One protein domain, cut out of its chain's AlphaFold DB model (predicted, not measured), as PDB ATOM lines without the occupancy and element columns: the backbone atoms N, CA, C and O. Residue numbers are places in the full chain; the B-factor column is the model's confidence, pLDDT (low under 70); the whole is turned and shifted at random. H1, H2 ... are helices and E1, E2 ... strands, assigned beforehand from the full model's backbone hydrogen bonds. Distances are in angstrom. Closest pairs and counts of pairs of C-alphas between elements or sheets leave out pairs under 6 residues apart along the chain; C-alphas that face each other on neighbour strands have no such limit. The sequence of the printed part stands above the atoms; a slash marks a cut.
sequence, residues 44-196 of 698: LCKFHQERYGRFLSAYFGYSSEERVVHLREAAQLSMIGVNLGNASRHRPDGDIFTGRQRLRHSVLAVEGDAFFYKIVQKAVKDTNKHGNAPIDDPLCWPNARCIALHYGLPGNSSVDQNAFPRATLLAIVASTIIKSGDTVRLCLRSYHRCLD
ATOM      1  N   LEU A  44     -12.301  52.045  31.110       83.06
ATOM      2  CA  LEU A  44     -12.387  50.732  30.466       83.06
ATOM      3  C   LEU A  44     -13.621  49.940  30.922       83.06
ATOM      4  O   LEU A  44     -14.279  49.282  30.124       83.06
ATOM      5  N   CYS A  45     -13.948  50.019  32.213       82.06
ATOM      6  CA  CYS A  45     -15.123  49.351  32.767       82.06
ATOM      7  C   CYS A  45     -16.407  49.944  32.172       82.06
ATOM      8  O   CYS A  45     -17.297  49.198  31.774       82.06
ATOM      9  N   LYS A  46     -16.467  51.275  32.038       84.19
ATOM     10  CA  LYS A  46     -17.601  51.965  31.412       84.19
ATOM     11  C   LYS A  46     -17.784  51.548  29.946       84.19
ATOM     12  O   LYS A  46     -18.897  51.219  29.560       84.19
ATOM     13  N   PHE A  47     -16.700  51.504  29.171       87.50
ATOM     14  CA  PHE A  47     -16.726  51.079  27.766       87.50
ATOM     15  C   PHE A  47     -17.342  49.680  27.585       87.50
ATOM     16  O   PHE A  47     -18.286  49.511  26.814       87.50
ATOM     17  N   HIS A  48     -16.872  48.690  28.347       87.00
ATOM     18  CA  HIS A  48     -17.398  47.322  28.260       87.00
ATOM     19  C   HIS A  48     -18.824  47.186  28.801       87.00
ATOM     20  O   HIS A  48     -19.616  46.424  28.255       87.00
ATOM     21  N   GLN A  49     -19.192  47.950  29.836       83.19
ATOM     22  CA  GLN A  49     -20.574  47.987  30.329       83.19
ATOM     23  C   GLN A  49     -21.546  48.518  29.270       83.19
ATOM     24  O   GLN A  49     -22.632  47.967  29.106       83.19
ATOM     25  N   GLU A  50     -21.162  49.564  28.536       85.50
ATOM     26  CA  GLU A  50     -21.981  50.105  27.448       85.50
ATOM     27  C   GLU A  50     -22.142  49.094  26.309       85.50
ATOM     28  O   GLU A  50     -23.250  48.909  25.805       85.50
ATOM     29  N   ARG A  51     -21.064  48.398  25.929       86.88
ATOM     30  CA  ARG A  51     -21.098  47.384  24.869       86.88
ATOM     31  C   ARG A  51     -21.942  46.169  25.258       86.88
ATOM     32  O   ARG A  51     -22.815  45.770  24.491       86.88
ATOM     33  N   TYR A  52     -21.764  45.656  26.474       85.88
ATOM     34  CA  TYR A  52     -22.597  44.581  27.008       85.88
ATOM     35  C   TYR A  52     -24.072  45.001  27.111       85.88
ATOM     36  O   TYR A  52     -24.958  44.252  26.713       85.88
ATOM     37  N   GLY A  53     -24.358  46.239  27.528       80.56
ATOM     38  CA  GLY A  53     -25.721  46.779  27.535       80.56
ATOM     39  C   GLY A  53     -26.364  46.861  26.142       80.56
ATOM     40  O   GLY A  53     -27.567  46.623  26.010       80.56
ATOM     41  N   ARG A  54     -25.584  47.162  25.091       83.19
ATOM     42  CA  ARG A  54     -26.052  47.091  23.691       83.19
ATOM     43  C   ARG A  54     -26.349  45.655  23.278       83.19
ATOM     44  O   ARG A  54     -27.388  45.426  22.672       83.19
ATOM     45  N   PHE A  55     -25.490  44.707  23.650       83.19
ATOM     46  CA  PHE A  55     -25.730  43.286  23.405       83.19
ATOM     47  C   PHE A  55     -27.008  42.798  24.090       83.19
ATOM     48  O   PHE A  55     -27.847  42.211  23.424       83.19
ATOM     49  N   LEU A  56     -27.223  43.121  25.369       78.00
ATOM     50  CA  LEU A  56     -28.454  42.755  26.077       78.00
ATOM     51  C   LEU A  56     -29.712  43.296  25.386       78.00
ATOM     52  O   LEU A  56     -30.709  42.594  25.252       78.00
ATOM     53  N   SER A  57     -29.645  44.540  24.913       76.25
ATOM     54  CA  SER A  57     -30.737  45.160  24.162       76.25
ATOM     55  C   SER A  57     -30.990  44.459  22.828       76.25
ATOM     56  O   SER A  57     -32.135  44.212  22.479       76.25
ATOM     57  N   ALA A  58     -29.926  44.176  22.077       74.69
ATOM     58  CA  ALA A  58     -30.004  43.639  20.725       74.69
ATOM     59  C   ALA A  58     -30.383  42.155  20.706       74.69
ATOM     60  O   ALA A  58     -31.216  41.740  19.909       74.69
ATOM     61  N   TYR A  59     -29.767  41.376  21.593       74.38
ATOM     62  CA  TYR A  59     -29.855  39.922  21.623       74.38
ATOM     63  C   TYR A  59     -31.058  39.421  22.432       74.38
ATOM     64  O   TYR A  59     -31.731  38.494  21.998       74.38
ATOM     65  N   PHE A  60     -31.362  40.047  23.579       71.50
ATOM     66  CA  PHE A  60     -32.488  39.648  24.441       71.50
ATOM     67  C   PHE A  60     -33.710  40.568  24.337       71.50
ATOM     68  O   PHE A  60     -34.748  40.267  24.918       71.50
ATOM     69  N   GLY A  61     -33.615  41.699  23.630       69.00
ATOM     70  CA  GLY A  61     -34.726  42.649  23.512       69.00
ATOM     71  C   GLY A  61     -35.029  43.432  24.796       69.00
ATOM     72  O   GLY A  61     -36.114  43.995  24.916       69.00
ATOM     73  N   TYR A  62     -34.103  43.480  25.761       72.44
ATOM     74  CA  TYR A  62     -34.355  44.099  27.066       72.44
ATOM     75  C   TYR A  62     -34.576  45.610  27.007       72.44
ATOM     76  O   TYR A  62     -33.831  46.354  26.359       72.44
ATOM     77  N   SER A  63     -35.560  46.070  27.783       72.81
ATOM     78  CA  SER A  63     -35.849  47.487  27.988       72.81
ATOM     79  C   SER A  63     -34.725  48.207  28.746       72.81
ATOM     80  O   SER A  63     -33.855  47.606  29.379       72.81
ATOM     81  N   SER A  64     -34.733  49.543  28.728       76.88
ATOM     82  CA  SER A  64     -33.775  50.360  29.490       76.88
ATOM     83  C   SER A  64     -33.731  50.032  30.983       76.88
ATOM     84  O   SER A  64     -32.652  50.075  31.571       76.88
ATOM     85  N   GLU A  65     -34.867  49.679  31.576       74.56
ATOM     86  CA  GLU A  65     -34.986  49.356  32.999       74.56
ATOM     87  C   GLU A  65     -34.407  47.968  33.307       74.56
ATOM     88  O   GLU A  65     -33.578  47.832  34.210       74.56
ATOM     89  N   GLU A  66     -34.747  46.963  32.496       69.69
ATOM     90  CA  GLU A  66     -34.228  45.591  32.610       69.69
ATOM     91  C   GLU A  66     -32.710  45.547  32.413       69.69
ATOM     92  O   GLU A  66     -31.992  44.901  33.179       69.69
ATOM     93  N   ARG A  67     -32.180  46.333  31.466       75.75
ATOM     94  CA  ARG A  67     -30.731  46.465  31.255       75.75
ATOM     95  C   ARG A  67     -30.000  46.921  32.513       75.75
ATOM     96  O   ARG A  67     -28.926  46.406  32.806       75.75
ATOM     97  N   VAL A  68     -30.540  47.878  33.269       71.94
ATOM     98  CA  VAL A  68     -29.872  48.390  34.481       71.94
ATOM     99  C   VAL A  68     -29.812  47.327  35.576       71.94
ATOM    100  O   VAL A  68     -28.805  47.253  36.287       71.94
ATOM    101  N   VAL A  69     -30.860  46.510  35.705       70.00
ATOM    102  CA  VAL A  69     -30.897  45.381  36.643       70.00
ATOM    103  C   VAL A  69     -29.844  44.348  36.247       70.00
ATOM    104  O   VAL A  69     -28.936  44.073  37.035       70.00
ATOM    105  N   HIS A  70     -29.858  43.895  34.995       68.00
ATOM    106  CA  HIS A  70     -28.941  42.861  34.518       68.00
ATOM    107  C   HIS A  70     -27.480  43.315  34.456       68.00
ATOM    108  O   HIS A  70     -26.584  42.533  34.750       68.00
ATOM    109  N   LEU A  71     -27.197  44.592  34.180       70.31
ATOM    110  CA  LEU A  71     -25.838  45.137  34.280       70.31
ATOM    111  C   LEU A  71     -25.291  45.090  35.715       70.31
ATOM    112  O   LEU A  71     -24.089  44.909  35.917       70.31
ATOM    113  N   ARG A  72     -26.152  45.276  36.724       66.31
ATOM    114  CA  ARG A  72     -25.756  45.185  38.139       66.31
ATOM    115  C   ARG A  72     -25.579  43.742  38.594       66.31
ATOM    116  O   ARG A  72     -24.734  43.499  39.455       66.31
ATOM    117  N   GLU A  73     -26.371  42.826  38.053       65.94
ATOM    118  CA  GLU A  73     -26.280  41.390  38.328       65.94
ATOM    119  C   GLU A  73     -25.070  40.767  37.639       65.94
ATOM    120  O   GLU A  73     -24.316  40.069  38.303       65.94
ATOM    121  N   ALA A  74     -24.804  41.107  36.373       64.56
ATOM    122  CA  ALA A  74     -23.620  40.675  35.628       64.56
ATOM    123  C   ALA A  74     -22.323  41.007  36.374       64.56
ATOM    124  O   ALA A  74     -21.455  40.154  36.539       64.56
ATOM    125  N   ALA A  75     -22.237  42.207  36.957       57.78
ATOM    126  CA  ALA A  75     -21.112  42.610  37.800       57.78
ATOM    127  C   ALA A  75     -20.975  41.788  39.102       57.78
ATOM    128  O   ALA A  75     -19.955  41.881  39.781       57.78
ATOM    129  N   GLN A  76     -21.992  41.016  39.481       53.34
ATOM    130  CA  GLN A  76     -21.992  40.107  40.629       53.34
ATOM    131  C   GLN A  76     -21.838  38.639  40.213       53.34
ATOM    132  O   GLN A  76     -21.613  37.796  41.083       53.34
ATOM    133  N   LEU A  77     -21.909  38.330  38.913       52.19
ATOM    134  CA  LEU A  77     -21.696  36.984  38.401       52.19
ATOM    135  C   LEU A  77     -20.238  36.588  38.612       52.19
ATOM    136  O   LEU A  77     -19.306  37.117  38.004       52.19
ATOM    137  N   SER A  78     -20.044  35.642  39.524       47.00
ATOM    138  CA  SER A  78     -18.786  34.936  39.680       47.00
ATOM    139  C   SER A  78     -18.806  33.750  38.730       47.00
ATOM    140  O   SER A  78     -19.569  32.807  38.911       47.00
ATOM    141  N   MET A  79     -17.940  33.769  37.725       54.84
ATOM    142  CA  MET A  79     -17.604  32.537  37.024       54.84
ATOM    143  C   MET A  79     -16.894  31.602  38.008       54.84
ATOM    144  O   MET A  79     -15.821  31.923  38.530       54.84
ATOM    145  N   ILE A  80     -17.501  30.440  38.263       54.53
ATOM    146  CA  ILE A  80     -17.035  29.434  39.225       54.53
ATOM    147  C   ILE A  80     -15.557  29.119  38.982       54.53
ATOM    148  O   ILE A  80     -15.193  28.565  37.945       54.53
ATOM    149  N   GLY A  81     -14.695  29.411  39.955       57.38
ATOM    150  CA  GLY A  81     -13.295  28.996  39.926       57.38
ATOM    151  C   GLY A  81     -12.344  29.926  39.169       57.38
ATOM    152  O   GLY A  81     -11.328  29.440  38.675       57.38
ATOM    153  N   VAL A  82     -12.631  31.228  39.080       67.88
ATOM    154  CA  VAL A  82     -11.609  32.272  38.868       67.88
ATOM    155  C   VAL A  82     -11.557  33.153  40.115       67.88
ATOM    156  O   VAL A  82     -12.586  33.602  40.609       67.88
ATOM    157  N   ASN A  83     -10.360  33.379  40.648       71.06
ATOM    158  CA  ASN A  83     -10.138  34.040  41.928       71.06
ATOM    159  C   ASN A  83      -9.125  35.183  41.792       71.06
ATOM    160  O   ASN A  83      -8.204  35.126  40.976       71.06
ATOM    161  N   LEU A  84      -9.276  36.202  42.639       71.25
ATOM    162  CA  LEU A  84      -8.288  37.267  42.805       71.25
ATOM    163  C   LEU A  84      -7.267  36.868  43.870       71.25
ATOM    164  O   LEU A  84      -7.628  36.377  44.942       71.25
ATOM    165  N   GLY A  85      -5.988  37.073  43.563       61.19
ATOM    166  CA  GLY A  85      -4.877  36.946  44.496       61.19
ATOM    167  C   GLY A  85      -5.068  37.901  45.660       61.19
ATOM    168  O   GLY A  85      -5.073  39.110  45.462       61.19
ATOM    169  N   ASN A  86      -5.207  37.357  46.868       53.41
ATOM    170  CA  ASN A  86      -5.077  38.143  48.088       53.41
ATOM    171  C   ASN A  86      -3.599  38.165  48.488       53.41
ATOM    172  O   ASN A  86      -2.965  37.107  48.559       53.41
ATOM    173  N   ALA A  87      -3.092  39.346  48.849       48.59
ATOM    174  CA  ALA A  87      -1.718  39.571  49.314       48.59
ATOM    175  C   ALA A  87      -1.269  38.656  50.481       48.59
ATOM    176  O   ALA A  87      -0.082  38.566  50.776       48.59
ATOM    177  N   SER A  88      -2.193  37.944  51.140       50.94
ATOM    178  CA  SER A  88      -1.915  37.024  52.247       50.94
ATOM    179  C   SER A  88      -1.390  35.639  51.834       50.94
ATOM    180  O   SER A  88      -1.023  34.863  52.712       50.94
ATOM    181  N   ARG A  89      -1.396  35.270  50.543       50.66
ATOM    182  CA  ARG A  89      -0.996  33.927  50.067       50.66
ATOM    183  C   ARG A  89       0.129  33.984  49.031       50.66
ATOM    184  O   ARG A  89      -0.124  33.607  47.898       50.66
ATOM    185  N   HIS A  90       1.334  34.457  49.376       53.22
ATOM    186  CA  HIS A  90       2.547  34.423  48.515       53.22
ATOM    187  C   HIS A  90       2.354  34.825  47.032       53.22
ATOM    188  O   HIS A  90       3.158  34.471  46.174       53.22
ATOM    189  N   ARG A  91       1.285  35.556  46.711       56.56
ATOM    190  CA  ARG A  91       0.869  35.894  45.352       56.56
ATOM    191  C   ARG A  91       0.785  37.410  45.261       56.56
ATOM    192  O   ARG A  91       0.247  38.022  46.191       56.56
ATOM    193  N   PRO A  92       1.318  38.011  44.187       57.03
ATOM    194  CA  PRO A  92       1.205  39.440  43.958       57.03
ATOM    195  C   PRO A  92      -0.256  39.892  44.027       57.03
ATOM    196  O   PRO A  92      -1.159  39.228  43.512       57.03
ATOM    197  N   ASP A  93      -0.483  41.032  44.672       55.62
ATOM    198  CA  ASP A  93      -1.805  41.643  44.752       55.62
ATOM    199  C   ASP A  93      -2.336  41.945  43.338       55.62
ATOM    200  O   ASP A  93      -1.657  42.574  42.520       55.62
ATOM    201  N   GLY A  94      -3.545  41.465  43.037       63.00
ATOM    202  CA  GLY A  94      -4.195  41.663  41.738       63.00
ATOM    203  C   GLY A  94      -3.891  40.626  40.649       63.00
ATOM    204  O   GLY A  94      -4.392  40.788  39.535       63.00
ATOM    205  N   ASP A  95      -3.136  39.561  40.940       72.44
ATOM    206  CA  ASP A  95      -3.040  38.413  40.030       72.44
ATOM    207  C   ASP A  95      -4.362  37.635  39.989       72.44
ATOM    208  O   ASP A  95      -5.040  37.460  41.002       72.44
ATOM    209  N   ILE A  96      -4.742  37.162  38.803       80.88
ATOM    210  CA  ILE A  96      -5.987  36.419  38.588       80.88
ATOM    211  C   ILE A  96      -5.622  34.968  38.332       80.88
ATOM    212  O   ILE A  96      -4.820  34.684  37.447       80.88
ATOM    213  N   PHE A  97      -6.196  34.052  39.104       81.62
ATOM    214  CA  PHE A  97      -5.861  32.634  39.037       81.62
ATOM    215  C   PHE A  97      -7.099  31.759  38.947       81.62
ATOM    216  O   PHE A  97      -8.192  32.146  39.360       81.62
ATOM    217  N   THR A  98      -6.925  30.548  38.433       79.06
ATOM    218  CA  THR A  98      -8.012  29.569  38.407       79.06
ATOM    219  C   THR A  98      -8.065  28.807  39.735       79.06
ATOM    220  O   THR A  98      -7.042  28.424  40.291       79.06
ATOM    221  N   GLY A  99      -9.255  28.614  40.301       73.56
ATOM    222  CA  GLY A  99      -9.485  27.773  41.485       73.56
ATOM    223  C   GLY A  99      -9.716  26.295  41.156       73.56
ATOM    224  O   GLY A  99      -9.811  25.473  42.062       73.56
ATOM    225  N   ARG A 100      -9.828  25.964  39.867       75.38
ATOM    226  CA  ARG A 100     -10.022  24.614  39.328       75.38
ATOM    227  C   ARG A 100      -9.302  24.499  37.992       75.38
ATOM    228  O   ARG A 100      -9.102  25.514  37.330       75.38
ATOM    229  N   GLN A 101      -8.955  23.279  37.592       78.94
ATOM    230  CA  GLN A 101      -8.405  23.033  36.264       78.94
ATOM    231  C   GLN A 101      -9.403  23.480  35.186       78.94
ATOM    232  O   GLN A 101     -10.601  23.216  35.293       78.94
ATOM    233  N   ARG A 102      -8.906  24.178  34.164       79.38
ATOM    234  CA  ARG A 102      -9.670  24.629  32.997       79.38
ATOM    235  C   ARG A 102      -9.099  23.995  31.745       79.38
ATOM    236  O   ARG A 102      -7.882  23.968  31.568       79.38
ATOM    237  N   LEU A 103      -9.982  23.475  30.905       81.75
ATOM    238  CA  LEU A 103      -9.616  22.898  29.620       81.75
ATOM    239  C   LEU A 103      -9.493  24.005  28.571       81.75
ATOM    240  O   LEU A 103      -9.908  25.142  28.802       81.75
ATOM    241  N   ARG A 104      -8.923  23.667  27.413       82.00
ATOM    242  CA  ARG A 104      -8.914  24.558  26.250       82.00
ATOM    243  C   ARG A 104     -10.359  24.947  25.883       82.00
ATOM    244  O   ARG A 104     -11.282  24.184  26.128       82.00
ATOM    245  N   HIS A 105     -10.539  26.178  25.413       82.94
ATOM    246  CA  HIS A 105     -11.814  26.824  25.071       82.94
ATOM    247  C   HIS A 105     -12.841  26.965  26.209       82.94
ATOM    248  O   HIS A 105     -13.897  27.561  26.016       82.94
ATOM    249  N   SER A 106     -12.499  26.561  27.441       82.06
ATOM    250  CA  SER A 106     -13.309  26.869  28.622       82.06
ATOM    251  C   SER A 106     -13.412  28.380  28.826       82.06
ATOM    252  O   SER A 106     -12.393  29.071  28.932       82.06
ATOM    253  N   VAL A 107     -14.639  28.887  28.954       81.75
ATOM    254  CA  VAL A 107     -14.892  30.294  29.275       81.75
ATOM    255  C   VAL A 107     -14.379  30.601  30.688       81.75
ATOM    256  O   VAL A 107     -14.623  29.862  31.649       81.75
ATOM    257  N   LEU A 108     -13.638  31.701  30.811       83.94
ATOM    258  CA  LEU A 108     -13.032  32.197  32.047       83.94
ATOM    259  C   LEU A 108     -13.726  33.461  32.559       83.94
ATOM    260  O   LEU A 108     -13.951  33.575  33.762       83.94
ATOM    261  N   ALA A 109     -14.048  34.388  31.656       84.38
ATOM    262  CA  ALA A 109     -14.719  35.648  31.963       84.38
ATOM    263  C   ALA A 109     -15.519  36.138  30.750       84.38
ATOM    264  O   ALA A 109     -15.182  35.811  29.611       84.38
ATOM    265  N   VAL A 110     -16.540  36.952  30.983       84.12
ATOM    266  CA  VAL A 110     -17.442  37.501  29.966       84.12
ATOM    267  C   VAL A 110     -17.569  39.004  30.158       84.12
ATOM    268  O   VAL A 110     -17.528  39.520  31.275       84.12
ATOM    269  N   GLU A 111     -17.720  39.728  29.056       82.62
ATOM    270  CA  GLU A 111     -18.018  41.151  29.098       82.62
ATOM    271  C   GLU A 111     -19.247  41.428  29.981       82.62
ATOM    272  O   GLU A 111     -20.289  40.804  29.817       82.62
ATOM    273  N   GLY A 112     -19.114  42.352  30.934       74.88
ATOM    274  CA  GLY A 112     -20.148  42.640  31.934       74.88
ATOM    275  C   GLY A 112     -19.861  42.061  33.321       74.88
ATOM    276  O   GLY A 112     -20.376  42.597  34.302       74.88
ATOM    277  N   ASP A 113     -18.986  41.056  33.428       76.19
ATOM    278  CA  ASP A 113     -18.580  40.507  34.722       76.19
ATOM    279  C   ASP A 113     -17.538  41.385  35.462       76.19
ATOM    280  O   ASP A 113     -16.915  42.303  34.909       76.19
ATOM    281  N   ALA A 114     -17.339  41.118  36.759       74.25
ATOM    282  CA  ALA A 114     -16.396  41.872  37.595       74.25
ATOM    283  C   ALA A 114     -14.907  41.578  37.330       74.25
ATOM    284  O   ALA A 114     -14.038  42.300  37.843       74.25
ATOM    285  N   PHE A 115     -14.587  40.508  36.600       79.62
ATOM    286  CA  PHE A 115     -13.221  40.012  36.416       79.62
ATOM    287  C   PHE A 115     -12.656  40.353  35.036       79.62
ATOM    288  O   PHE A 115     -11.458  40.599  34.926       79.62
ATOM    289  N   PHE A 116     -13.491  40.456  34.009       86.19
ATOM    290  CA  PHE A 116     -13.144  40.640  32.608       86.19
ATOM    291  C   PHE A 116     -12.231  41.847  32.430       86.19
ATOM    292  O   PHE A 116     -11.084  41.723  32.001       86.19
ATOM    293  N   TYR A 117     -12.682  43.021  32.874       85.19
ATOM    294  CA  TYR A 117     -11.891  44.243  32.745       85.19
ATOM    295  C   TYR A 117     -10.635  44.223  33.630       85.19
ATOM    296  O   TYR A 117      -9.655  44.891  33.300       85.19
ATOM    297  N   LYS A 118     -10.626  43.463  34.737       85.31
ATOM    298  CA  LYS A 118      -9.430  43.295  35.581       85.31
ATOM    299  C   LYS A 118      -8.378  42.446  34.870       85.31
ATOM    300  O   LYS A 118      -7.209  42.828  34.890       85.31
ATOM    301  N   ILE A 119      -8.788  41.367  34.194       87.75
ATOM    302  CA  ILE A 119      -7.907  40.537  33.360       87.75
ATOM    303  C   ILE A 119      -7.289  41.393  32.252       87.75
ATOM    304  O   ILE A 119      -6.069  41.397  32.088       87.75
ATOM    305  N   VAL A 120      -8.103  42.188  31.550       89.19
ATOM    306  CA  VAL A 120      -7.617  43.094  30.495       89.19
ATOM    307  C   VAL A 120      -6.633  44.122  31.058       89.19
ATOM    308  O   VAL A 120      -5.541  44.290  30.521       89.19
ATOM    309  N   GLN A 121      -6.961  44.784  32.171       87.12
ATOM    310  CA  GLN A 121      -6.069  45.774  32.791       87.12
ATOM    311  C   GLN A 121      -4.736  45.186  33.232       87.12
ATOM    312  O   GLN A 121      -3.703  45.843  33.100       87.12
ATOM    313  N   LYS A 122      -4.758  43.972  33.782       84.25
ATOM    314  CA  LYS A 122      -3.555  43.259  34.190       84.25
ATOM    315  C   LYS A 122      -2.683  42.943  32.981       84.25
ATOM    316  O   LYS A 122      -1.515  43.315  32.984       84.25
ATOM    317  N   ALA A 123      -3.270  42.391  31.922       86.06
ATOM    318  CA  ALA A 123      -2.555  42.107  30.685       86.06
ATOM    319  C   ALA A 123      -1.933  43.376  30.071       86.06
ATOM    320  O   ALA A 123      -0.751  43.370  29.744       86.06
ATOM    321  N   VAL A 124      -2.666  44.499  30.024       84.31
ATOM    322  CA  VAL A 124      -2.134  45.803  29.568       84.31
ATOM    323  C   VAL A 124      -0.936  46.251  30.407       84.31
ATOM    324  O   VAL A 124       0.071  46.701  29.862       84.31
ATOM    325  N   LYS A 125      -1.016  46.126  31.736       81.12
ATOM    326  CA  LYS A 125       0.099  46.474  32.628       81.12
ATOM    327  C   LYS A 125       1.315  45.585  32.391       81.12
ATOM    328  O   LYS A 125       2.427  46.100  32.404       81.12
ATOM    329  N   ASP A 126       1.111  44.290  32.195       74.25
ATOM    330  CA  ASP A 126       2.204  43.336  32.020       74.25
ATOM    331  C   ASP A 126       2.895  43.532  30.662       74.25
ATOM    332  O   ASP A 126       4.119  43.637  30.612       74.25
ATOM    333  N   THR A 127       2.145  43.741  29.575       73.06
ATOM    334  CA  THR A 127       2.733  44.081  28.266       73.06
ATOM    335  C   THR A 127       3.482  45.414  28.295       73.06
ATOM    336  O   THR A 127       4.571  45.514  27.744       73.06
ATOM    337  N   ASN A 128       2.974  46.429  29.000       70.38
ATOM    338  CA  ASN A 128       3.687  47.705  29.140       70.38
ATOM    339  C   ASN A 128       4.989  47.593  29.956       70.38
ATOM    340  O   ASN A 128       5.876  48.424  29.781       70.38
ATOM    341  N   LYS A 129       5.108  46.600  30.848       64.56
ATOM    342  CA  LYS A 129       6.335  46.342  31.622       64.56
ATOM    343  C   LYS A 129       7.399  45.607  30.809       64.56
ATOM    344  O   LYS A 129       8.575  45.910  30.965       64.56
ATOM    345  N   HIS A 130       6.987  44.652  29.977       59.41
ATOM    346  CA  HIS A 130       7.898  43.823  29.180       59.41
ATOM    347  C   HIS A 130       8.176  44.397  27.774       59.41
ATOM    348  O   HIS A 130       9.145  44.006  27.130       59.41
ATOM    349  N   GLY A 131       7.377  45.363  27.305       58.84
ATOM    350  CA  GLY A 131       7.487  45.921  25.956       58.84
ATOM    351  C   GLY A 131       7.111  44.905  24.869       58.84
ATOM    352  O   GLY A 131       6.413  43.929  25.128       58.84
ATOM    353  N   ASN A 132       7.587  45.131  23.640       57.22
ATOM    354  CA  ASN A 132       7.475  44.168  22.531       57.22
ATOM    355  C   ASN A 132       8.562  43.071  22.584       57.22
ATOM    356  O   ASN A 132       8.751  42.364  21.594       57.22
ATOM    357  N   ALA A 133       9.311  42.952  23.687       57.62
ATOM    358  CA  ALA A 133      10.342  41.930  23.805       57.62
ATOM    359  C   ALA A 133       9.697  40.530  23.754       57.62
ATOM    360  O   ALA A 133       8.657  40.323  24.390       57.62
ATOM    361  N   PRO A 134      10.264  39.580  22.986       59.72
ATOM    362  CA  PRO A 134       9.789  38.204  22.992       59.72
ATOM    363  C   PRO A 134       9.842  37.644  24.418       59.72
ATOM    364  O   PRO A 134      10.765  37.917  25.182       59.72
ATOM    365  N   ILE A 135       8.797  36.913  24.806       64.56
ATOM    366  CA  ILE A 135       8.742  36.263  26.114       64.56
ATOM    367  C   ILE A 135       9.565  34.979  26.003       64.56
ATOM    368  O   ILE A 135       9.081  33.991  25.450       64.56
ATOM    369  N   ASP A 136      10.790  35.007  26.521       63.06
ATOM    370  CA  ASP A 136      11.737  33.889  26.417       63.06
ATOM    371  C   ASP A 136      11.316  32.658  27.240       63.06
ATOM    372  O   ASP A 136      11.693  31.539  26.908       63.06
ATOM    373  N   ASP A 137      10.508  32.845  28.291       70.00
ATOM    374  CA  ASP A 137       9.978  31.755  29.117       70.00
ATOM    375  C   ASP A 137       8.586  31.296  28.625       70.00
ATOM    376  O   ASP A 137       7.605  32.041  28.772       70.00
ATOM    377  N   PRO A 138       8.443  30.058  28.110       70.19
ATOM    378  CA  PRO A 138       7.150  29.494  27.718       70.19
ATOM    379  C   PRO A 138       6.125  29.476  28.857       70.19
ATOM    380  O   PRO A 138       4.922  29.630  28.627       70.19
ATOM    381  N   LEU A 139       6.578  29.358  30.113       66.62
ATOM    382  CA  LEU A 139       5.708  29.416  31.287       66.62
ATOM    383  C   LEU A 139       5.130  30.804  31.530       66.62
ATOM    384  O   LEU A 139       4.216  30.897  32.346       66.62
ATOM    385  N   CYS A 140       5.570  31.831  30.800       71.56
ATOM    386  CA  CYS A 140       5.050  33.198  30.820       71.56
ATOM    387  C   CYS A 140       4.180  33.543  29.588       71.56
ATOM    388  O   CYS A 140       3.556  34.605  29.559       71.56
ATOM    389  N   TRP A 141       4.037  32.638  28.610       82.06
ATOM    390  CA  TRP A 141       3.209  32.862  27.416       82.06
ATOM    391  C   TRP A 141       1.709  33.016  27.722       82.06
ATOM    392  O   TRP A 141       1.210  32.464  28.701       82.06
ATOM    393  N   PRO A 142       0.929  33.743  26.911       87.31
ATOM    394  CA  PRO A 142      -0.515  33.808  27.108       87.31
ATOM    395  C   PRO A 142      -1.168  32.415  27.105       87.31
ATOM    396  O   PRO A 142      -0.977  31.634  26.176       87.31
ATOM    397  N   ASN A 143      -1.964  32.118  28.134       88.94
ATOM    398  CA  ASN A 143      -2.737  30.872  28.270       88.94
ATOM    399  C   ASN A 143      -4.256  31.102  28.154       88.94
ATOM    400  O   ASN A 143      -5.041  30.157  28.228       88.94
ATOM    401  N   ALA A 144      -4.669  32.354  27.951       91.25
ATOM    402  CA  ALA A 144      -6.036  32.758  27.678       91.25
ATOM    403  C   ALA A 144      -6.091  33.765  26.520       91.25
ATOM    404  O   ALA A 144      -5.140  34.508  26.256       91.25
ATOM    405  N   ARG A 145      -7.234  33.828  25.841       92.56
ATOM    406  CA  ARG A 145      -7.492  34.736  24.717       92.56
ATOM    407  C   ARG A 145      -8.890  35.325  24.776       92.56
ATOM    408  O   ARG A 145      -9.782  34.740  25.377       92.56
ATOM    409  N   CYS A 146      -9.054  36.473  24.137       94.50
ATOM    410  CA  CYS A 146     -10.356  37.074  23.896       94.50
ATOM    411  C   CYS A 146     -10.968  36.465  22.632       94.50
ATOM    412  O   CYS A 146     -10.241  36.218  21.667       94.50
ATOM    413  N   ILE A 147     -12.279  36.261  22.652       94.19
ATOM    414  CA  ILE A 147     -13.110  35.885  21.510       94.19
ATOM    415  C   ILE A 147     -14.285  36.859  21.397       94.19
ATOM    416  O   ILE A 147     -14.698  37.462  22.397       94.19
ATOM    417  N   ALA A 148     -14.821  37.007  20.188       92.38
ATOM    418  CA  ALA A 148     -15.980  37.839  19.898       92.38
ATOM    419  C   ALA A 148     -17.121  36.982  19.341       92.38
ATOM    420  O   ALA A 148     -16.944  36.232  18.388       92.38
ATOM    421  N   LEU A 149     -18.306  37.116  19.934       89.25
ATOM    422  CA  LEU A 149     -19.544  36.546  19.415       89.25
ATOM    423  C   LEU A 149     -20.326  37.666  18.737       89.25
ATOM    424  O   LEU A 149     -20.827  38.569  19.414       89.25
ATOM    425  N   HIS A 150     -20.375  37.637  17.409       85.75
ATOM    426  CA  HIS A 150     -21.065  38.638  16.601       85.75
ATOM    427  C   HIS A 150     -22.523  38.254  16.368       85.75
ATOM    428  O   HIS A 150     -22.839  37.104  16.081       85.75
ATOM    429  N   TYR A 151     -23.397  39.246  16.482       79.56
ATOM    430  CA  TYR A 151     -24.835  39.139  16.304       79.56
ATOM    431  C   TYR A 151     -25.340  40.311  15.459       79.56
ATOM    432  O   TYR A 151     -24.794  41.412  15.542       79.56
ATOM    433  N   GLY A 152     -26.417  40.105  14.702       73.25
ATOM    434  CA  GLY A 152     -27.037  41.177  13.925       73.25
ATOM    435  C   GLY A 152     -26.487  41.358  12.520       73.25
ATOM    436  O   GLY A 152     -25.382  40.920  12.196       73.25
ATOM    437  N   LEU A 153     -27.279  42.044  11.701       72.88
ATOM    438  CA  LEU A 153     -26.874  42.522  10.383       72.88
ATOM    439  C   LEU A 153     -26.491  44.013  10.461       72.88
ATOM    440  O   LEU A 153     -26.957  44.736  11.353       72.88
ATOM    441  N   PRO A 154     -25.594  44.502   9.587       66.38
ATOM    442  CA  PRO A 154     -25.281  45.925   9.502       66.38
ATOM    443  C   PRO A 154     -26.518  46.727   9.054       66.38
ATOM    444  O   PRO A 154     -27.167  46.395   8.074       66.38
ATOM    445  N   GLY A 155     -26.844  47.811   9.767       55.09
ATOM    446  CA  GLY A 155     -28.111  48.554   9.632       55.09
ATOM    447  C   GLY A 155     -28.275  49.436   8.384       55.09
ATOM    448  O   GLY A 155     -28.855  50.511   8.497       55.09
ATOM    449  N   ASN A 156     -27.756  49.026   7.222       50.00
ATOM    450  CA  ASN A 156     -27.789  49.817   5.983       50.00
ATOM    451  C   ASN A 156     -28.836  49.347   4.953       50.00
ATOM    452  O   ASN A 156     -28.926  49.944   3.880       50.00
ATOM    453  N   SER A 157     -29.640  48.317   5.233       45.47
ATOM    454  CA  SER A 157     -30.732  47.930   4.338       45.47
ATOM    455  C   SER A 157     -31.936  48.855   4.540       45.47
ATOM    456  O   SER A 157     -32.701  48.759   5.495       45.47
ATOM    457  N   SER A 158     -32.140  49.762   3.586       43.25
ATOM    458  CA  SER A 158     -33.324  50.623   3.448       43.25
ATOM    459  C   SER A 158     -34.629  49.855   3.168       43.25
ATOM    460  O   SER A 158     -35.585  50.449   2.675       43.25
ATOM    461  N   VAL A 159     -34.657  48.540   3.398       46.44
ATOM    462  CA  VAL A 159     -35.723  47.640   2.940       46.44
ATOM    463  C   VAL A 159     -36.483  46.992   4.099       46.44
ATOM    464  O   VAL A 159     -37.627  46.620   3.892       46.44
ATOM    465  N   ASP A 160     -35.963  46.966   5.332       45.84
ATOM    466  CA  ASP A 160     -36.740  46.430   6.454       45.84
ATOM    467  C   ASP A 160     -36.442  47.127   7.785       45.84
ATOM    468  O   ASP A 160     -35.355  47.028   8.350       45.84
ATOM    469  N   GLN A 161     -37.471  47.750   8.366       45.22
ATOM    470  CA  GLN A 161     -37.462  48.223   9.762       45.22
ATOM    471  C   GLN A 161     -37.368  47.064  10.784       45.22
ATOM    472  O   GLN A 161     -37.339  47.307  11.988       45.22
ATOM    473  N   ASN A 162     -37.299  45.817  10.300       48.84
ATOM    474  CA  ASN A 162     -37.269  44.571  11.063       48.84
ATOM    475  C   ASN A 162     -35.878  43.900  11.115       48.84
ATOM    476  O   ASN A 162     -35.761  42.795  11.646       48.84
ATOM    477  N   ALA A 163     -34.820  44.523  10.578       55.53
ATOM    478  CA  ALA A 163     -33.467  43.976  10.697       55.53
ATOM    479  C   ALA A 163     -33.007  43.957  12.169       55.53
ATOM    480  O   ALA A 163     -33.147  44.933  12.909       55.53
ATOM    481  N   PHE A 164     -32.438  42.834  12.608       66.81
ATOM    482  CA  PHE A 164     -31.986  42.667  13.986       66.81
ATOM    483  C   PHE A 164     -30.642  43.390  14.209       66.81
ATOM    484  O   PHE A 164     -29.704  43.223  13.421       66.81
ATOM    485  N   PRO A 165     -30.529  44.215  15.268       70.38
ATOM    486  CA  PRO A 165     -29.439  45.174  15.415       70.38
ATOM    487  C   PRO A 165     -28.084  44.502  15.653       70.38
ATOM    488  O   PRO A 165     -27.959  43.586  16.469       70.38
ATOM    489  N   ARG A 166     -27.040  45.025  14.993       77.62
ATOM    490  CA  ARG A 166     -25.654  44.579  15.179       77.62
ATOM    491  C   ARG A 166     -25.185  44.763  16.621       77.62
ATOM    492  O   ARG A 166     -25.175  45.873  17.155       77.62
ATOM    493  N   ALA A 167     -24.706  43.681  17.220       82.81
ATOM    494  CA  ALA A 167     -24.059  43.672  18.521       82.81
ATOM    495  C   ALA A 167     -22.948  42.621  18.578       82.81
ATOM    496  O   ALA A 167     -22.902  41.684  17.790       82.81
ATOM    497  N   THR A 168     -22.048  42.773  19.543       87.44
ATOM    498  CA  THR A 168     -20.975  41.808  19.779       87.44
ATOM    499  C   THR A 168     -20.848  41.593  21.281       87.44
ATOM    500  O   THR A 168     -20.901  42.564  22.039       87.44
ATOM    501  N   LEU A 169     -20.631  40.349  21.706       89.50
ATOM    502  CA  LEU A 169     -20.288  39.976  23.081       89.50
ATOM    503  C   LEU A 169     -18.829  39.506  23.141       89.50
ATOM    504  O   LEU A 169     -18.415  38.721  22.293       89.50
ATOM    505  N   LEU A 170     -18.026  40.008  24.091       92.62
ATOM    506  CA  LEU A 170     -16.670  39.484  24.310       92.62
ATOM    507  C   LEU A 170     -16.681  38.425  25.401       92.62
ATOM    508  O   LEU A 170     -17.329  38.584  26.437       92.62
ATOM    509  N   ALA A 171     -15.864  37.400  25.209       91.62
ATOM    510  CA  ALA A 171     -15.533  36.444  26.249       91.62
ATOM    511  C   ALA A 171     -14.029  36.169  26.258       91.62
ATOM    512  O   ALA A 171     -13.336  36.328  25.256       91.62
ATOM    513  N   ILE A 172     -13.511  35.771  27.414       91.69
ATOM    514  CA  ILE A 172     -12.145  35.289  27.583       91.69
ATOM    515  C   ILE A 172     -12.220  33.783  27.770       91.69
ATOM    516  O   ILE A 172     -12.864  33.311  28.706       91.69
ATOM    517  N   VAL A 173     -11.526  33.043  26.913       90.69
ATOM    518  CA  VAL A 173     -11.433  31.581  26.964       90.69
ATOM    519  C   VAL A 173      -9.994  31.144  27.199       90.69
ATOM    520  O   VAL A 173      -9.043  31.839  26.826       90.69
ATOM    521  N   ALA A 174      -9.819  29.980  27.811       88.50
ATOM    522  CA  ALA A 174      -8.512  29.350  27.928       88.50
ATOM    523  C   ALA A 174      -8.020  28.887  26.542       88.50
ATOM    524  O   ALA A 174      -8.744  28.218  25.809       88.50
ATOM    525  N   SER A 175      -6.793  29.235  26.155       86.56
ATOM    526  CA  SER A 175      -6.181  28.749  24.905       86.56
ATOM    527  C   SER A 175      -5.388  27.459  25.101       86.56
ATOM    528  O   SER A 175      -5.112  26.758  24.133       86.56
ATOM    529  N   THR A 176      -5.026  27.151  26.344       84.94
ATOM    530  CA  THR A 176      -4.356  25.920  26.771       84.94
ATOM    531  C   THR A 176      -5.009  25.403  28.052       84.94
ATOM    532  O   THR A 176      -5.867  26.065  28.632       84.94
ATOM    533  N   ILE A 177      -4.618  24.213  28.508       84.56
ATOM    534  CA  ILE A 177      -5.040  23.721  29.822       84.56
ATOM    535  C   ILE A 177      -4.404  24.610  30.900       84.56
ATOM    536  O   ILE A 177      -3.185  24.776  30.925       84.56
ATOM    537  N   ILE A 178      -5.223  25.146  31.806       82.69
ATOM    538  CA  ILE A 178      -4.780  25.960  32.945       82.69
ATOM    539  C   ILE A 178      -5.025  25.146  34.214       82.69
ATOM    540  O   ILE A 178      -6.169  24.770  34.486       82.69
ATOM    541  N   LYS A 179      -3.982  24.832  34.989       83.25
ATOM    542  CA  LYS A 179      -4.144  24.028  36.208       83.25
ATOM    543  C   LYS A 179      -4.697  24.883  37.341       83.25
ATOM    544  O   LYS A 179      -4.541  26.105  37.360       83.25
ATOM    545  N   SER A 180      -5.328  24.220  38.311       82.62
ATOM    546  CA  SER A 180      -5.780  24.895  39.525       82.62
ATOM    547  C   SER A 180      -4.602  25.576  40.219       82.62
ATOM    548  O   SER A 180      -3.563  24.964  40.455       82.62
ATOM    549  N   GLY A 181      -4.775  26.852  40.541       79.12
ATOM    550  CA  GLY A 181      -3.757  27.697  41.138       79.12
ATOM    551  C   GLY A 181      -2.942  28.509  40.134       79.12
ATOM    552  O   GLY A 181      -2.332  29.480  40.584       79.12
ATOM    553  N   ASP A 182      -2.967  28.199  38.836       83.81
ATOM    554  CA  ASP A 182      -2.187  28.917  37.820       83.81
ATOM    555  C   ASP A 182      -2.770  30.301  37.504       83.81
ATOM    556  O   ASP A 182      -3.989  30.514  37.533       83.81
ATOM    557  N   THR A 183      -1.884  31.236  37.146       86.81
ATOM    558  CA  THR A 183      -2.239  32.598  36.729       86.81
ATOM    559  C   THR A 183      -2.820  32.618  35.314       86.81
ATOM    560  O   THR A 183      -2.241  32.063  34.371       86.81
ATOM    561  N   VAL A 184      -3.943  33.318  35.154       88.00
ATOM    562  CA  VAL A 184      -4.590  33.599  33.869       88.00
ATOM    563  C   VAL A 184      -3.866  34.756  33.181       88.00
ATOM    564  O   VAL A 184      -3.772  35.857  33.723       88.00
ATOM    565  N   ARG A 185      -3.376  34.512  31.967       88.75
ATOM    566  CA  ARG A 185      -2.592  35.447  31.152       88.75
ATOM    567  C   ARG A 185      -3.260  35.631  29.802       88.75
ATOM    568  O   ARG A 185      -3.229  34.744  28.950       88.75
ATOM    569  N   LEU A 186      -3.874  36.795  29.621       90.81
ATOM    570  CA  LEU A 186      -4.610  37.140  28.411       90.81
ATOM    571  C   LEU A 186      -3.670  37.602  27.291       90.81
ATOM    572  O   LEU A 186      -2.850  38.499  27.474       90.81
ATOM    573  N   CYS A 187      -3.868  37.059  26.093       90.56
ATOM    574  CA  CYS A 187      -3.238  37.551  24.875       90.56
ATOM    575  C   CYS A 187      -3.857  38.895  24.448       90.56
ATOM    576  O   CYS A 187      -4.955  38.926  23.884       90.56
ATOM    577  N   LEU A 188      -3.151  40.013  24.648       89.62
ATOM    578  CA  LEU A 188      -3.661  41.335  24.251       89.62
ATOM    579  C   LEU A 188      -3.911  41.475  22.746       89.62
ATOM    580  O   LEU A 188      -4.840  42.177  22.360       89.62
ATOM    581  N   ARG A 189      -3.140  40.789  21.891       86.06
ATOM    582  CA  ARG A 189      -3.380  40.804  20.436       86.06
ATOM    583  C   ARG A 189      -4.779  40.272  20.104       86.06
ATOM    584  O   ARG A 189      -5.500  40.908  19.344       86.06
ATOM    585  N   SER A 190      -5.192  39.170  20.742       91.69
ATOM    586  CA  SER A 190      -6.551  38.625  20.579       91.69
ATOM    587  C   SER A 190      -7.629  39.589  21.083       91.69
ATOM    588  O   SER A 190      -8.651  39.763  20.431       91.69
ATOM    589  N   TYR A 191      -7.377  40.287  22.196       93.12
ATOM    590  CA  TYR A 191      -8.285  41.308  22.717       93.12
ATOM    591  C   TYR A 191      -8.459  42.475  21.741       93.12
ATOM    592  O   TYR A 191      -9.588  42.817  21.403       93.12
ATOM    593  N   HIS A 192      -7.361  43.041  21.232       90.56
ATOM    594  CA  HIS A 192      -7.418  44.147  20.276       90.56
ATOM    595  C   HIS A 192      -8.070  43.757  18.950       90.56
ATOM    596  O   HIS A 192      -8.807  44.570  18.396       90.56
ATOM    597  N   ARG A 193      -7.853  42.521  18.477       89.94
ATOM    598  CA  ARG A 193      -8.576  41.962  17.327       89.94
ATOM    599  C   ARG A 193     -10.084  41.971  17.578       89.94
ATOM    600  O   ARG A 193     -10.828  42.521  16.782       89.94
ATOM    601  N   CYS A 194     -10.520  41.431  18.715       92.50
ATOM    602  CA  CYS A 194     -11.936  41.243  19.039       92.50
ATOM    603  C   CYS A 194     -12.706  42.542  19.345       92.50
ATOM    604  O   CYS A 194     -13.938  42.531  19.344       92.50
ATOM    605  N   LEU A 195     -12.019  43.661  19.619       90.62
ATOM    606  CA  LEU A 195     -12.682  44.957  19.822       90.62
ATOM    607  C   LEU A 195     -13.492  45.380  18.590       90.62
ATOM    608  O   LEU A 195     -14.610  45.871  18.748       90.62
ATOM    609  N   ASP A 196     -12.937  45.145  17.400       87.62
ATOM    610  CA  ASP A 196     -13.592  45.346  16.108       87.62
ATOM    611  C   ASP A 196     -13.025  44.348  15.084       87.62
ATOM    612  O   ASP A 196     -12.184  44.673  14.239       87.62
TER     613      ASP A 196
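Overview. This is residues 44 to 196 of the 698 residues of an uncharacterized protein of Trypanosoma brucei gambiense (strain MHOM/CI/86/DAL972) (UniProt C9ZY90). A long, narrow antiparallel hairpin, E4 and E5, is the core; short E3 beside E5 widens it to a three-stranded sheet, with H4 along E4 and H3 slanting over the same face. H1 packs beside E5 at the sheet's level with H2 on it, the small hairpin of E1 and E2 is near E3 and H3, and residues 128 to 139 and 156 to 162 stick out. The printed part has 153 residues with four named helices and five named strands, in the order H1 H2 E1 E2 E3 H3 E4 E5 H4; the larger sheet runs E3 E5 E4, antiparallel, and the class is mixed, helices and strands. The whole is compact, with a radius of gyration of the C-alphas of 17.3 A, yet elongated, spanning 57 by 32 by 27 A.

Along the chain. H1, residues 44 to 60, begins with C-alpha 44 at (-12.387, 50.732, 30.466) and is 23.7 A long. H2 is residues 64 to 74, 15.3 A. E1 is residues 82 to 84, E2 residues 96 to 98 and E3 residues 107 to 110. H3, residues 116 to 130, is 21.6 A long. E4, residues 144 to 151, and E5, residues 167 to 174, measure 22.9 A and 23.1 A. H4, residues 188 to 195, ends with C-alpha 195 at (-12.682, 44.957, 19.822).

Arrangement. E5 and E4 are antiparallel at 156 degrees, with N 147 and O 171 at 2.8 A. E3 and E5 are antiparallel at 145 degrees, with N 108 and O 172 at 2.8 A. H4 is on this sheet, over E4, along the strands; the closest C-alphas are those of Cys 146 and Tyr 191, 4.9 A. H3 is on the same face as H4, at a height of 12.4 A over the sheet; H3 and H4 with the sheet E3 E5 E4 form two layers, helices on one face of a sheet. E3, H3 and E4 form a split strand-helix-strand unit, with E5 between the strands and a right-handed crossover. H1 is on the sheet at its level, with C-alphas 55 and 167 at 5.2 A. H1 and H2 touch at a steep tilt of 60 degrees, opposite ways, closest at Gly 53 and Arg 67, C-alphas 6.2 A apart. E1 and E2 are antiparallel, with N 83 and O 97 at 2.8 A. In each of the four helices every O i to N i+4 pair is within hydrogen-bond range.

Size, cuts and confidence. The C-alphas farthest apart are those of His 90 and Val 159, 61.0 A. The printed part has no cut. The links E1 to E2, H3 to E4, E4 to E5 and E5 to H4 are long. The mean pLDDT of the printed part is 75.2; stretches under 70 include residues 72 to 82, 85 to 94, 129 to 136 and 154 to 164.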